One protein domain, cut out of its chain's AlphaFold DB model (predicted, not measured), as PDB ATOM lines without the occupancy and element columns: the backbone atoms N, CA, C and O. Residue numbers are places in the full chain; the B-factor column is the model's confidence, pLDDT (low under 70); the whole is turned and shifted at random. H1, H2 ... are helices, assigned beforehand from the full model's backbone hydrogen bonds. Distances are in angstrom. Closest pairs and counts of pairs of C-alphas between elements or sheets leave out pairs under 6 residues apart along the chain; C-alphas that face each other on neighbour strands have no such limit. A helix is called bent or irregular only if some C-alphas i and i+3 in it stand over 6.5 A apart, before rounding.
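This is residues 12 to 126 of the 126 residues of an uncharacterized protein of Chitinophaga pinensis (UniProt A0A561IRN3). What is the main picture? Four helices, H1 to H4, pack lengthwise in an up-and-down bundle, each running against the one before it, while H5 lies alongside on the H1 side without touching, and residues 118 to 126 stick out free. What is printed? The printed part has 115 residues with five named helices, H1 to H5 in chain order, and no named strand, class all helix. It is compact, with a radius of gyration of the C-alphas of 15.1 A, and elongated, spanning 47 by 27 by 20 A.

How does the bundle begin? H1, residues 14 to 23, and H2, residues 26 to 39, form a hairpin at a shallow tilt of 28 degrees; H2 touches H1 with residues 27 to 33 alone, closest at the C-alphas of Thr 21 and Gly 29, 4.0 A. H3, residues 43 to 65, forms a hairpin with H2, the closest C-alphas being those of Ile 27 and Ala 53, 5.3 A. What else touches? H4, residues 73 to 94, touches H1, with the C-alphas of Ala 18 and Ala 83 closest at 4.7 A, and also touches H2 and H3. Which parts do not? H1 and H3 are apart; H5, residues 107 to 124, is near H1, with 6 pairs of C-alphas within 10 A. Are the backbones regular? In H1, H2 and H5 every O i to N i+4 pair is within hydrogen-bond range; H3 has 17 of 19, H4 14 of 18.

Where are the anchors? H1 begins at C-alpha 14, (208.400, 209.186, 95.561), and H5 ends at C-alpha 124, (208.603, 192.904, 68.550). How long are the longer helices? H3 measures 33.4 A, H4 29.5 A and H5 25.7 A. Is any irregular? H3 only just is, C-alphas 44 and 47 being 6.8 A apart; H4 is, with C-alphas 75 and 78 7.0 A apart, and has a kink of 29 degrees near residue 88.

How far does it reach? The C-alphas farthest apart, of Gly 97 and Phe 126, are 49.8 A apart. Which link is long? H4 to H5, 12 residues; the printed part has no cut. Where is confidence low? Residue 126 is under 70.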
ATOM      1  N   TYR A  12     203.622 204.297  98.390       95.69
ATOM      2  CA  TYR A  12     204.745 204.137  97.483       95.69
ATOM      3  C   TYR A  12     205.705 205.308  97.648       95.69
ATOM      4  O   TYR A  12     205.276 206.461  97.769       95.69
ATOM      5  N   SER A  13     207.007 205.021  97.644       93.56
ATOM      6  CA  SER A  13     208.000 206.086  97.714       93.56
ATOM      7  C   SER A  13     207.931 206.952  96.463       93.56
ATOM      8  O   SER A  13     207.639 206.500  95.355       93.56
ATOM      9  N   ARG A  14     208.265 208.222  96.647       93.38
ATOM     10  CA  ARG A  14     208.400 209.186  95.561       93.38
ATOM     11  C   ARG A  14     209.372 208.720  94.471       93.38
ATOM     12  O   ARG A  14     209.088 208.885  93.294       93.38
ATOM     13  N   ILE A  15     210.501 208.128  94.866       94.25
ATOM     14  CA  ILE A  15     211.512 207.610  93.932       94.25
ATOM     15  C   ILE A  15     210.941 206.439  93.132       94.25
ATOM     16  O   ILE A  15     211.117 206.382  91.920       94.25
ATOM     17  N   PHE A  16     210.211 205.537  93.792       95.81
ATOM     18  CA  PHE A  16     209.587 204.403  93.122       95.81
ATOM     19  C   PHE A  16     208.558 204.855  92.084       95.81
ATOM     20  O   PHE A  16     208.588 204.381  90.955       95.81
ATOM     21  N   ILE A  17     207.709 205.828  92.430       96.50
ATOM     22  CA  ILE A  17     206.756 206.422  91.483       96.50
ATOM     23  C   ILE A  17     207.489 207.045  90.292       96.50
ATOM     24  O   ILE A  17     207.080 206.814  89.156       96.50
ATOM     25  N   ALA A  18     208.582 207.780  90.521       96.25
ATOM     26  CA  ALA A  18     209.368 208.384  89.446       96.25
ATOM     27  C   ALA A  18     209.903 207.327  88.468       96.25
ATOM     28  O   ALA A  18     209.668 207.424  87.266       96.25
ATOM     29  N   ILE A  19     210.573 206.295  88.991       95.31
ATOM     30  CA  ILE A  19     211.143 205.207  88.186       95.31
ATOM     31  C   ILE A  19     210.036 204.477  87.423       95.31
ATOM     32  O   ILE A  19     210.149 204.278  86.217       95.31
ATOM     33  N   PHE A  20     208.941 204.132  88.099       95.75
ATOM     34  CA  PHE A  20     207.824 203.422  87.482       95.75
ATOM     35  C   PHE A  20     207.170 204.231  86.357       95.75
ATOM     36  O   PHE A  20     206.836 203.677  85.318       95.75
ATOM     37  N   THR A  21     207.039 205.549  86.532       96.31
ATOM     38  CA  THR A  21     206.544 206.457  85.484       96.31
ATOM     39  C   THR A  21     207.421 206.405  84.234       96.31
ATOM     40  O   THR A  21     206.904 206.337  83.126       96.31
ATOM     41  N   ILE A  22     208.747 206.440  84.411       94.19
ATOM     42  CA  ILE A  22     209.710 206.454  83.300       94.19
ATOM     43  C   ILE A  22     209.694 205.123  82.543       94.19
ATOM     44  O   ILE A  22     209.760 205.122  81.319       94.19
ATOM     45  N   LEU A  23     209.616 204.005  83.272       93.06
ATOM     46  CA  LEU A  23     209.666 202.657  82.701       93.06
ATOM     47  C   LEU A  23     208.337 202.182  82.110       93.06
ATOM     48  O   LEU A  23     208.334 201.241  81.322       93.06
ATOM     49  N   MET A  24     207.223 202.777  82.526       92.62
ATOM     50  CA  MET A  24     205.896 202.470  82.004       92.62
ATOM     51  C   MET A  24     205.425 203.642  81.148       92.62
ATOM     52  O   MET A  24     205.834 203.775  80.002       92.62
ATOM     53  N   THR A  25     204.579 204.500  81.713       93.44
ATOM     54  CA  THR A  25     204.036 205.699  81.078       93.44
ATOM     55  C   THR A  25     203.619 206.708  82.161       93.44
ATOM     56  O   THR A  25     203.503 206.332  83.342       93.44
ATOM     57  N   PRO A  26     203.338 207.977  81.799       95.06
ATOM     58  CA  PRO A  26     202.650 208.937  82.663       95.06
ATOM     59  C   PRO A  26     201.460 208.348  83.437       95.06
ATOM     60  O   PRO A  26     201.346 208.553  84.650       95.06
ATOM     61  N   ILE A  27     200.612 207.553  82.776       96.38
ATOM     62  CA  ILE A  27     199.465 206.892  83.424       96.38
ATOM     63  C   ILE A  27     199.921 205.920  84.519       96.38
ATOM     64  O   ILE A  27     199.367 205.941  85.621       96.38
ATOM     65  N   GLY A  28     200.942 205.100  84.259       95.38
ATOM     66  CA  GLY A  28     201.465 204.149  85.244       95.38
ATOM     67  C   GLY A  28     201.925 204.837  86.533       95.38
ATOM     68  O   GLY A  28     201.553 204.426  87.636       95.38
ATOM     69  N   GLY A  29     202.666 205.937  86.398       96.44
ATOM     70  CA  GLY A  29     203.063 206.779  87.526       96.44
ATOM     71  C   GLY A  29     201.883 207.365  88.296       96.44
ATOM     72  O   GLY A  29     201.823 207.289  89.528       96.44
ATOM     73  N   ALA A  30     200.921 207.926  87.561       97.62
ATOM     74  CA  ALA A  30     199.729 208.542  88.127       97.62
ATOM     75  C   ALA A  30     198.874 207.550  88.920       97.62
ATOM     76  O   ALA A  30     198.390 207.902  89.993       97.62
ATOM     77  N   ILE A  31     198.745 206.300  88.465       97.62
ATOM     78  CA  ILE A  31     198.032 205.243  89.198       97.62
ATOM     79  C   ILE A  31     198.674 205.013  90.570       97.62
ATOM     80  O   ILE A  31     197.973 205.031  91.586       97.62
ATOM     81  N   LEU A  32     200.001 204.853  90.634       97.44
ATOM     82  CA  LEU A  32     200.703 204.668  91.910       97.44
ATOM     83  C   LEU A  32     200.552 205.887  92.828       97.44
ATOM     84  O   LEU A  32     200.358 205.745  94.038       97.44
ATOM     85  N   PHE A  33     200.580 207.094  92.264       97.50
ATOM     86  CA  PHE A  33     200.340 208.314  93.029       97.50
ATOM     87  C   PHE A  33     198.891 208.411  93.537       97.50
ATOM     88  O   PHE A  33     198.655 208.809  94.677       97.50
ATOM     89  N   CYS A  34     197.909 207.989  92.744       97.56
ATOM     90  CA  CYS A  34     196.507 207.916  93.151       97.56
ATOM     91  C   CYS A  34     196.281 206.903  94.283       97.56
ATOM     92  O   CYS A  34     195.456 207.158  95.161       97.56
ATOM     93  N   VAL A  35     197.054 205.812  94.341       96.75
ATOM     94  CA  VAL A  35     197.073 204.917  95.514       96.75
ATOM     95  C   VAL A  35     197.553 205.667  96.760       96.75
ATOM     96  O   VAL A  35     196.917 205.568  97.811       96.75
ATOM     97  N   ASN A  36     198.600 206.493  96.652       96.00
ATOM     98  CA  ASN A  36     199.045 207.335  97.768       96.00
ATOM     99  C   ASN A  36     197.971 208.348  98.202       96.00
ATOM    100  O   ASN A  36     197.761 208.550  99.398       96.00
ATOM    101  N   LEU A  37     197.255 208.963  97.254       96.12
ATOM    102  CA  LEU A  37     196.133 209.859  97.557       96.12
ATOM    103  C   LEU A  37     194.991 209.127  98.266       96.12
ATOM    104  O   LEU A  37     194.454 209.634  99.250       96.12
ATOM    105  N   ARG A  38     194.647 207.916  97.817       95.25
ATOM    106  CA  ARG A  38     193.644 207.070  98.474       95.25
ATOM    107  C   ARG A  38     194.038 206.753  99.913       95.25
ATOM    108  O   ARG A  38     193.236 206.966 100.818       95.25
ATOM    109  N   ASN A  39     195.279 206.330 100.131       93.31
ATOM    110  CA  ASN A  39     195.779 205.940 101.452       93.31
ATOM    111  C   ASN A  39     195.962 207.124 102.413       93.31
ATOM    112  O   ASN A  39     196.199 206.926 103.601       93.31
ATOM    113  N   THR A  40     195.839 208.354 101.913       93.12
ATOM    114  CA  THR A  40     195.947 209.593 102.695       93.12
ATOM    115  C   THR A  40     194.623 210.353 102.773       93.12
ATOM    116  O   THR A  40     194.588 211.477 103.266       93.12
ATOM    117  N   GLY A  41     193.524 209.753 102.292       91.94
ATOM    118  CA  GLY A  41     192.177 210.332 102.340       91.94
ATOM    119  C   GLY A  41     191.913 211.443 101.316       91.94
ATOM    120  O   GLY A  41     190.881 212.107 101.373       91.94
ATOM    121  N   ARG A  42     192.807 211.657 100.345       93.06
ATOM    122  CA  ARG A  42     192.748 212.760  99.366       93.06
ATOM    123  C   ARG A  42     192.076 212.357  98.052       93.06
ATOM    124  O   ARG A  42     192.543 212.686  96.964       93.06
ATOM    125  N   LEU A  43     190.943 211.660  98.148       94.81
ATOM    126  CA  LEU A  43     190.222 211.093  96.998       94.81
ATOM    127  C   LEU A  43     189.786 212.146  95.970       94.81
ATOM    128  O   LEU A  43     189.815 211.885  94.772       94.81
ATOM    129  N   LYS A  44     189.448 213.363  96.421       95.81
ATOM    130  CA  LYS A  44     189.037 214.471  95.540       95.81
ATOM    131  C   LYS A  44     190.131 214.899  94.560       95.81
ATOM    132  O   LYS A  44     189.816 215.480  93.532       95.81
ATOM    133  N   SER A  45     191.400 214.619  94.861       96.81
ATOM    134  CA  SER A  45     192.530 214.957  93.991       96.81
ATOM    135  C   SER A  45     192.772 213.923  92.884       96.81
ATOM    136  O   SER A  45     193.453 214.240  91.912       96.81
ATOM    137  N   ILE A  46     192.209 212.712  93.000       97.62
ATOM    138  CA  ILE A  46     192.426 211.611  92.047       97.62
ATOM    139  C   ILE A  46     191.982 211.982  90.623       97.62
ATOM    140  O   ILE A  46     192.795 211.811  89.715       97.62
ATOM    141  N   PRO A  47     190.770 212.533  90.387       97.81
ATOM    142  CA  PRO A  47     190.349 212.895  89.032       97.81
ATOM    143  C   PRO A  47     191.288 213.904  88.366       97.81
ATOM    144  O   PRO A  47     191.583 213.767  87.187       97.81
ATOM    145  N   PHE A  48     191.818 214.871  89.121       96.88
ATOM    146  CA  PHE A  48     192.738 215.881  88.588       96.88
ATOM    147  C   PHE A  48     194.094 215.288  88.203       96.88
ATOM    148  O   PHE A  48     194.634 215.624  87.152       96.88
ATOM    149  N   VAL A  49     194.636 214.382  89.026       97.38
ATOM    150  CA  VAL A  49     195.895 213.687  88.714       97.38
ATOM    151  C   VAL A  49     195.722 212.777  87.501       97.38
ATOM    152  O   VAL A  49     196.558 212.809  86.602       97.38
ATOM    153  N   MET A  50     194.626 212.015  87.436       98.00
ATOM    154  CA  MET A  50     194.341 211.139  86.298       98.00
ATOM    155  C   MET A  50     194.088 211.927  85.012       98.00
ATOM    156  O   MET A  50     194.629 211.561  83.978       98.00
ATOM    157  N   LEU A  51     193.335 213.030  85.070       97.62
ATOM    158  CA  LEU A  51     193.115 213.897  83.914       97.62
ATOM    159  C   LEU A  51     194.433 214.506  83.421       97.62
ATOM    160  O   LEU A  51     194.706 214.489  82.225       97.62
ATOM    161  N   GLY A  52     195.278 214.987  84.338       96.06
ATOM    162  CA  GLY A  52     196.612 215.479  84.000       96.06
ATOM    163  C   GLY A  52     197.477 214.404  83.342       96.06
ATOM    164  O   GLY A  52     198.129 214.679  82.341       96.06
ATOM    165  N   ALA A  53     197.431 213.171  83.853       97.25
ATOM    166  CA  ALA A  53     198.136 212.035  83.269       97.25
ATOM    167  C   ALA A  53     197.606 211.670  81.878       97.25
ATOM    168  O   ALA A  53     198.404 211.459  80.979       97.25
ATOM    169  N   MET A  54     196.284 211.649  81.679       97.62
ATOM    170  CA  MET A  54     195.658 211.370  80.380       97.62
ATOM    171  C   MET A  54     196.010 212.429  79.334       97.62
ATOM    172  O   MET A  54     196.337 212.085  78.203       97.62
ATOM    173  N   LEU A  55     195.975 213.711  79.708       96.75
ATOM    174  CA  LEU A  55     196.393 214.798  78.823       96.75
ATOM    175  C   LEU A  55     197.870 214.662  78.453       96.75
ATOM    176  O   LEU A  55     198.231 214.783  77.286       96.75
ATOM    177  N   PHE A  56     198.722 214.377  79.437       95.56
ATOM    178  CA  PHE A  56     200.148 214.204  79.202       95.56
ATOM    179  C   PHE A  56     200.437 212.982  78.318       95.56
ATOM    180  O   PHE A  56     201.217 213.084  77.374       95.56
ATOM    181  N   GLU A  57     199.765 211.857  78.573       95.38
ATOM    182  CA  GLU A  57     199.834 210.640  77.758       95.38
ATOM    183  C   GLU A  57     199.395 210.909  76.319       95.38
ATOM    184  O   GLU A  57     200.051 210.475  75.380       95.38
ATOM    185  N   TYR A  58     198.314 211.668  76.126       95.69
ATOM    186  CA  TYR A  58     197.856 212.040  74.793       95.69
ATOM    187  C   TYR A  58     198.957 212.773  74.017       95.69
ATOM    188  O   TYR A  58     199.286 212.371  72.903       95.69
ATOM    189  N   PHE A  59     199.585 213.796  74.609       93.62
ATOM    190  CA  PHE A  59     200.696 214.501  73.961       93.62
ATOM    191  C   PHE A  59     201.917 213.601  73.744       93.62
ATOM    192  O   PHE A  59     202.552 213.679  72.694       93.62
ATOM    193  N   HIS A  60     202.223 212.720  74.696       93.94
ATOM    194  CA  HIS A  60     203.304 211.743  74.577       93.94
ATOM    195  C   HIS A  60     203.086 210.799  73.387       93.94
ATOM    196  O   HIS A  60     203.979 210.653  72.553       93.94
ATOM    197  N   LEU A  61     201.881 210.246  73.236       92.56
ATOM    198  CA  LEU A  61     201.508 209.412  72.093       92.56
ATOM    199  C   LEU A  61     201.571 210.190  70.777       92.56
ATOM    200  O   LEU A  61     202.094 209.673  69.792       92.56
ATOM    201  N   GLN A  62     201.111 211.446  70.750       93.12
ATOM    202  CA  GLN A  62     201.238 212.290  69.558       93.12
ATOM    203  C   GLN A  62     202.704 212.512  69.171       93.12
ATOM    204  O   GLN A  62     203.033 212.427  67.988       93.12
ATOM    205  N   MET A  63     203.594 212.738  70.143       90.62
ATOM    206  CA  MET A  63     205.030 212.871  69.884       90.62
ATOM    207  C   MET A  63     205.630 211.586  69.309       90.62
ATOM    208  O   MET A  63     206.413 211.665  68.365       90.62
ATOM    209  N   ILE A  64     205.243 210.416  69.828       89.88
ATOM    210  CA  ILE A  64     205.689 209.118  69.303       89.88
ATOM    211  C   ILE A  64     205.186 208.914  67.867       89.88
ATOM    212  O   ILE A  64     205.982 208.602  66.984       89.88
ATOM    213  N   LEU A  65     203.895 209.140  67.607       89.94
ATOM    214  CA  LEU A  65     203.282 208.940  66.286       89.94
ATOM    215  C   LEU A  65     203.869 209.860  65.207       89.94
ATOM    216  O   LEU A  65     203.983 209.470  64.047       89.94
ATOM    217  N   HIS A  66     204.268 211.075  65.582       88.50
ATOM    218  CA  HIS A  66     204.862 212.047  64.663       88.50
ATOM    219  C   HIS A  66     206.396 211.982  64.622       88.50
ATOM    220  O   HIS A  66     207.028 212.768  63.910       88.50
ATOM    221  N   ASN A  67     207.020 211.040  65.338       87.88
ATOM    222  CA  ASN A  67     208.466 210.876  65.358       87.88
ATOM    223  C   ASN A  67     208.989 210.220  64.070       87.88
ATOM    224  O   ASN A  67     209.308 209.034  64.025       87.88
ATOM    225  N   ARG A  68     209.148 211.024  63.016       83.81
ATOM    226  CA  ARG A  68     209.728 210.584  61.734       83.81
ATOM    227  C   ARG A  68     211.251 210.423  61.762       83.81
ATOM    228  O   ARG A  68     211.831 209.965  60.788       83.81
ATOM    229  N   THR A  69     211.902 210.823  62.856       80.75
ATOM    230  CA  THR A  69     213.371 210.846  62.978       80.75
ATOM    231  C   THR A  69     213.965 209.548  63.529       80.75
ATOM    232  O   THR A  69     215.183 209.411  63.563       80.75
ATOM    233  N   GLY A  70     213.130 208.609  63.998       77.06
ATOM    234  CA  GLY A  70     213.581 207.364  64.639       77.06
ATOM    235  C   GLY A  70     214.245 207.567  66.007       77.06
ATOM    236  O   GLY A  70     214.828 206.644  66.569       77.06
ATOM    237  N   ARG A  71     214.167 208.780  66.561       83.88
ATOM    238  CA  ARG A  71     214.792 209.155  67.828       83.88
ATOM    239  C   ARG A  71     214.112 208.487  69.019       83.88
ATOM    240  O   ARG A  71     212.945 208.750  69.295       83.88
ATOM    241  N   THR A  72     214.842 207.661  69.759       81.56
ATOM    242  CA  THR A  72     214.295 206.905  70.899       81.56
ATOM    243  C   THR A  72     214.116 207.750  72.159       81.56
ATOM    244  O   THR A  72     213.320 207.389  73.023       81.56
ATOM    245  N   ASP A  73     214.772 208.911  72.266       82.88
ATOM    246  CA  ASP A  73     214.608 209.816  73.409       82.88
ATOM    247  C   ASP A  73     213.177 210.356  73.528       82.88
ATOM    248  O   ASP A  73     212.690 210.556  74.638       82.88
ATOM    249  N   VAL A  74     212.460 210.479  72.408       83.75
ATOM    250  CA  VAL A  74     211.041 210.878  72.358       83.75
ATOM    251  C   VAL A  74     210.136 209.904  73.129       83.75
ATOM    252  O   VAL A  74     209.075 210.300  73.609       83.75
ATOM    253  N   ILE A  75     210.563 208.649  73.303       83.81
ATOM    254  CA  ILE A  75     209.813 207.624  74.040       83.81
ATOM    255  C   ILE A  75     209.899 207.875  75.549       83.81
ATOM    256  O   ILE A  75     208.888 207.783  76.238       83.81
ATOM    257  N   PHE A  76     211.074 208.230  76.071       86.94
ATOM    258  CA  PHE A  76     211.306 208.321  77.518       86.94
ATOM    259  C   PHE A  76     211.238 209.748  78.066       86.94
ATOM    260  O   PHE A  76     210.920 209.951  79.239       86.94
ATOM    261  N   PHE A  77     211.540 210.752  77.242       90.62
ATOM    262  CA  PHE A  77     211.668 212.136  77.688       90.62
ATOM    263  C   PHE A  77     210.353 212.735  78.220       90.62
ATOM    264  O   PHE A  77     210.380 213.339  79.296       90.62
ATOM    265  N   PRO A  78     209.186 212.529  77.576       91.38
ATOM    266  CA  PRO A  78     207.915 212.969  78.146       91.38
ATOM    267  C   PRO A  78     207.634 212.292  79.498       91.38
ATOM    268  O   PRO A  78     207.331 212.982  80.475       91.38
ATOM    269  N   SER A  79     207.822 210.973  79.601       93.31
ATOM    270  CA  SER A  79     207.661 210.233  80.862       93.31
ATOM    271  C   SER A  79     208.577 210.759  81.967       93.31
ATOM    272  O   SER A  79     208.151 210.859  83.116       93.31
ATOM    273  N   LEU A  80     209.812 211.154  81.638       95.06
ATOM    274  CA  LEU A  80     210.743 211.779  82.578       95.06
ATOM    275  C   LEU A  80     210.222 213.127  83.092       95.06
ATOM    276  O   LEU A  80     210.235 213.363  84.300       95.06
ATOM    277  N   ILE A  81     209.730 214.000  82.208       96.00
ATOM    278  CA  ILE A  81     209.135 215.284  82.610       96.00
ATOM    279  C   ILE A  81     207.944 215.042  83.537       96.00
ATOM    280  O   ILE A  81     207.866 215.641  84.614       96.00
ATOM    281  N   PHE A  82     207.038 214.136  83.163       96.50
ATOM    282  CA  PHE A  82     205.882 213.819  83.995       96.50
ATOM    283  C   PHE A  82     206.296 213.212  85.340       96.50
ATOM    284  O   PHE A  82     205.757 213.598  86.376       96.50
ATOM    285  N   ALA A  83     207.303 212.335  85.361       96.62
ATOM    286  CA  ALA A  83     207.856 211.762  86.583       96.62
ATOM    287  C   ALA A  83     208.383 212.848  87.527       96.62
ATOM    288  O   ALA A  83     208.124 212.795  88.733       96.62
ATOM    289  N   LEU A  84     209.080 213.858  86.994       96.38
ATOM    290  CA  LEU A  84     209.560 215.004  87.765       96.38
ATOM    291  C   LEU A  84     208.398 215.851  88.294       96.38
ATOM    292  O   LEU A  84     208.387 216.184  89.478       96.38
ATOM    293  N   LEU A  85     207.386 216.147  87.476       96.38
ATOM    294  CA  LEU A  85     206.195 216.882  87.919       96.38
ATOM    295  C   LEU A  85     205.447 216.131  89.029       96.38
ATOM    296  O   LEU A  85     205.140 216.698  90.083       96.38
ATOM    297  N   LEU A  86     205.201 214.839  88.834       94.44
ATOM    298  CA  LEU A  86     204.470 214.009  89.780       94.44
ATOM    299  C   LEU A  86     205.232 213.870  91.104       94.44
ATOM    300  O   LEU A  86     204.667 214.009  92.191       94.44
ATOM    301  N   SER A  87     206.544 213.663  91.011       91.38
ATOM    302  CA  SER A  87     207.393 213.406  92.169       91.38
ATOM    303  C   SER A  87     207.737 214.673  92.943       91.38
ATOM    304  O   SER A  87     207.899 214.593  94.152       91.38
ATOM    305  N   PHE A  88     207.870 215.837  92.301       92.00
ATOM    306  CA  PHE A  88     208.309 217.076  92.955       92.00
ATOM    307  C   PHE A  88     207.127 218.002  93.292       92.00
ATOM    308  O   PHE A  88     206.688 217.990  94.449       92.00
ATOM    309  N   PRO A  89     206.604 218.821  92.356       95.06
ATOM    310  CA  PRO A  89     205.567 219.794  92.671       95.06
ATOM    311  C   PRO A  89     204.245 219.135  93.066       95.06
ATOM    312  O   PRO A  89     203.656 219.555  94.057       95.06
ATOM    313  N   VAL A  90     203.798 218.083  92.371       94.94
ATOM    314  CA  VAL A  90     202.503 217.444  92.664       94.94
ATOM    315  C   VAL A  90     202.546 216.717  94.005       94.94
ATOM    316  O   VAL A  90     201.644 216.898  94.823       94.94
ATOM    317  N   TRP A  91     203.624 215.982  94.294       94.69
ATOM    318  CA  TRP A  91     203.853 215.419  95.626       94.69
ATOM    319  C   TRP A  91     203.824 216.501  96.704       94.69
ATOM    320  O   TRP A  91     203.118 216.374  97.702       94.69
ATOM    321  N   ARG A  92     204.567 217.597  96.521       92.69
ATOM    322  CA  ARG A  92     204.613 218.675  97.513       92.69
ATOM    323  C   ARG A  92     203.265 219.371  97.679       92.69
ATOM    324  O   ARG A  92     202.972 219.803  98.786       92.69
ATOM    325  N   LEU A  93     202.469 219.494  96.622       94.19
ATOM    326  CA  LEU A  93     201.153 220.127  96.653       94.19
ATOM    327  C   LEU A  93     200.121 219.232  97.346       94.19
ATOM    328  O   LEU A  93     199.410 219.670  98.250       94.19
ATOM    329  N   LEU A  94     200.051 217.968  96.931       93.81
ATOM    330  CA  LEU A  94     198.970 217.063  97.305       93.81
ATOM    331  C   LEU A  94     199.308 216.165  98.488       93.81
ATOM    332  O   LEU A  94     198.392 215.664  99.118       93.81
ATOM    333  N   LEU A  95     200.579 215.970  98.824       90.38
ATOM    334  CA  LEU A  95     201.030 215.108  99.921       90.38
ATOM    335  C   LEU A  95     201.872 215.892 100.947       90.38
ATOM    336  O   LEU A  95     202.673 215.319 101.689       90.38
ATOM    337  N   ARG A  96     201.700 217.222 101.016       84.44
ATOM    338  CA  ARG A  96     202.368 218.070 102.015       84.44
ATOM    339  C   ARG A  96     201.987 217.660 103.437       84.44
ATOM    340  O   ARG A  96     200.804 217.492 103.727       84.44
ATOM    341  N   GLY A  97     202.982 217.620 104.325       76.62
ATOM    342  CA  GLY A  97     202.761 217.483 105.768       76.62
ATOM    343  C   GLY A  97     202.317 216.092 106.213       76.62
ATOM    344  O   GLY A  97     201.800 215.951 107.314       76.62
ATOM    345  N   ILE A  98     202.494 215.069 105.370       78.12
ATOM    346  CA  ILE A  98     202.212 213.691 105.770       78.12
ATOM    347  C   ILE A  98     203.282 213.238 106.777       78.12
ATOM    348  O   ILE A  98     204.470 213.469 106.525       78.12
ATOM    349  N   PRO A  99     202.883 212.613 107.903       74.31
ATOM    350  CA  PRO A  99     203.813 212.057 108.882       74.31
ATOM    351  C   PRO A  99     204.724 210.982 108.258       74.31
ATOM    352  O   PRO A  99     204.491 210.553 107.124       74.31
ATOM    353  N   PRO A 100     205.753 210.503 108.981       83.12
ATOM    354  CA  PRO A 100     206.546 209.360 108.542       83.12
ATOM    355  C   PRO A 100     205.633 208.219 108.076       83.12
ATOM    356  O   PRO A 100     204.755 207.780 108.818       83.12
ATOM    357  N   TYR A 101     205.812 207.777 106.834       86.81
ATOM    358  CA  TYR A 101     204.971 206.766 106.198       86.81
ATOM    359  C   TYR A 101     205.706 205.432 106.111       86.81
ATOM    360  O   TYR A 101     206.936 205.372 106.136       86.81
ATOM    361  N   LYS A 102     204.939 204.349 106.004       92.38
ATOM    362  CA  LYS A 102     205.480 203.025 105.691       92.38
ATOM    363  C   LYS A 102     205.541 202.838 104.186       92.38
ATOM    364  O   LYS A 102     204.666 203.322 103.471       92.38
ATOM    365  N   LEU A 103     206.538 202.106 103.709       92.69
ATOM    366  CA  LEU A 103     206.631 201.770 102.294       92.69
ATOM    367  C   LEU A 103     205.629 200.675 101.936       92.69
ATOM    368  O   LEU A 103     205.583 199.631 102.587       92.69
ATOM    369  N   LEU A 104     204.838 200.915 100.891       92.94
ATOM    370  CA  LEU A 104     204.035 199.866 100.275       92.94
ATOM    371  C   LEU A 104     204.937 198.850  99.562       92.94
ATOM    372  O   LEU A 104     205.940 199.245  98.958       92.94
ATOM    373  N   PRO A 105     204.568 197.557  99.571       92.38
ATOM    374  CA  PRO A 105     205.270 196.543  98.798       92.38
ATOM    375  C   PRO A 105     205.262 196.880  97.301       92.38
ATOM    376  O   PRO A 105     204.204 197.035  96.698       92.38
ATOM    377  N   ALA A 106     206.444 196.948  96.687       92.50
ATOM    378  CA  ALA A 106     206.604 197.253  95.263       92.50
ATOM    379  C   ALA A 106     206.328 196.052  94.335       92.50
ATOM    380  O   ALA A 106     206.221 196.228  93.124       92.50
ATOM    381  N   TRP A 107     206.197 194.838  94.882       93.00
ATOM    382  CA  TRP A 107     206.118 193.597  94.107       93.00
ATOM    383  C   TRP A 107     204.941 193.556  93.131       93.00
ATOM    384  O   TRP A 107     205.126 193.145  91.993       93.00
ATOM    385  N   ILE A 108     203.754 194.027  93.534       93.31
ATOM    386  CA  ILE A 108     202.572 194.007  92.655       93.31
ATOM    387  C   ILE A 108     202.790 194.907  91.423       93.31
ATOM    388  O   ILE A 108     202.683 194.397  90.309       93.31
ATOM    389  N   PRO A 109     203.157 196.200  91.563       94.69
ATOM    390  CA  PRO A 109     203.509 197.019  90.404       94.69
ATOM    391  C   PRO A 109     204.638 196.426  89.553       94.69
ATOM    392  O   PRO A 109     204.557 196.466  88.330       94.69
ATOM    393  N   LEU A 110     205.670 195.847  90.176       95.44
ATOM    394  CA  LEU A 110     206.794 195.246  89.450       95.44
ATOM    395  C   LEU A 110     206.372 194.033  88.610       95.44
ATOM    396  O   LEU A 110     206.831 193.901  87.480       95.44
ATOM    397  N   ILE A 111     205.472 193.186  89.118       96.25
ATOM    398  CA  ILE A 111     204.906 192.062  88.357       96.25
ATOM    399  C   ILE A 111     204.111 192.580  87.155       96.25
ATOM    400  O   ILE A 111     204.291 192.083  86.047       96.25
ATOM    401  N   ILE A 112     203.279 193.609  87.346       94.25
ATOM    402  CA  ILE A 112     202.508 194.221  86.252       94.25
ATOM    403  C   ILE A 112     203.453 194.778  85.181       94.25
ATOM    404  O   ILE A 112     203.262 194.518  83.995       94.25
ATOM    405  N   MET A 113     204.495 195.499  85.596       95.12
ATOM    406  CA  MET A 113     205.521 196.018  84.693       95.12
ATOM    407  C   MET A 113     206.204 194.886  83.917       95.12
ATOM    408  O   MET A 113     206.325 194.980  82.700       95.12
ATOM    409  N   ALA A 114     206.597 193.801  84.589       95.38
ATOM    410  CA  ALA A 114     207.221 192.653  83.936       95.38
ATOM    411  C   ALA A 114     206.305 192.020  82.877       95.38
ATOM    412  O   ALA A 114     206.758 191.756  81.770       95.38
ATOM    413  N   ILE A 115     205.014 191.834  83.177       96.00
ATOM    414  CA  ILE A 115     204.033 191.290  82.223       96.00
ATOM    415  C   ILE A 115     203.918 192.185  80.984       96.00
ATOM    416  O   ILE A 115     203.945 191.683  79.861       96.00
ATOM    417  N   VAL A 116     203.827 193.504  81.172       93.19
ATOM    418  CA  VAL A 116     203.727 194.457  80.058       93.19
ATOM    419  C   VAL A 116     204.989 194.437  79.200       93.19
ATOM    420  O   VAL A 116     204.892 194.331  77.981       93.19
ATOM    421  N   TRP A 117     206.174 194.464  79.812       93.25
ATOM    422  CA  TRP A 117     207.434 194.407  79.070       93.25
ATOM    423  C   TRP A 117     207.625 193.083  78.331       93.25
ATOM    424  O   TRP A 117     208.061 193.098  77.185       93.25
ATOM    425  N   LEU A 118     207.251 191.949  78.931       94.81
ATOM    426  CA  LEU A 118     207.275 190.653  78.251       94.81
ATOM    427  C   LEU A 118     206.341 190.632  77.036       94.81
ATOM    428  O   LEU A 118     206.731 190.121  75.989       94.81
ATOM    429  N   ALA A 119     205.147 191.222  77.143       92.25
ATOM    430  CA  ALA A 119     204.221 191.335  76.018       92.25
ATOM    431  C   ALA A 119     204.782 192.224  74.894       92.25
ATOM    432  O   ALA A 119     204.698 191.857  73.724       92.25
ATOM    433  N   VAL A 120     205.402 193.357  75.242       88.25
ATOM    434  CA  VAL A 120     206.053 194.258  74.277       88.25
ATOM    435  C   VAL A 120     207.214 193.555  73.574       88.25
ATOM    436  O   VAL A 120     207.280 193.553  72.349       88.25
ATOM    437  N   ILE A 121     208.106 192.914  74.332       90.56
ATOM    438  CA  ILE A 121     209.234 192.154  73.779       90.56
ATOM    439  C   ILE A 121     208.715 191.037  72.869       90.56
ATOM    440  O   ILE A 121     209.224 190.880  71.764       90.56
ATOM    441  N   GLY A 122     207.692 190.292  73.295       92.12
ATOM    442  CA  GLY A 122     207.074 189.245  72.486       92.12
ATOM    443  C   GLY A 122     206.502 189.773  71.171       92.12
ATOM    444  O   GLY A 122     206.730 189.167  70.133       92.12
ATOM    445  N   TYR A 123     205.832 190.928  71.195       89.69
ATOM    446  CA  TYR A 123     205.281 191.561  69.993       89.69
ATOM    447  C   TYR A 123     206.358 191.978  68.979       89.69
ATOM    448  O   TYR A 123     206.130 191.861  67.784       89.69
ATOM    449  N   PHE A 124     207.522 192.450  69.436       83.19
ATOM    450  CA  PHE A 124     208.603 192.904  68.550       83.19
ATOM    451  C   PHE A 124     209.565 191.797  68.085       83.19
ATOM    452  O   PHE A 124     210.391 192.056  67.212       83.19
ATOM    453  N   ASN A 125     209.507 190.596  68.672       78.75
ATOM    454  CA  ASN A 125     210.351 189.452  68.288       78.75
ATOM    455  C   ASN A 125     209.619 188.405  67.419       78.75
ATOM    456  O   ASN A 125     210.202 187.359  67.129       78.75
ATOM    457  N   PHE A 126     208.374 188.676  67.017       58.19
ATOM    458  CA  PHE A 126     207.594 187.922  66.026       58.19
ATOM    459  C   PHE A 126     207.425 188.749  64.749       58.19
ATOM    460  O   PHE A 126     207.380 188.126  63.664       58.19
TER     461      PHE A 126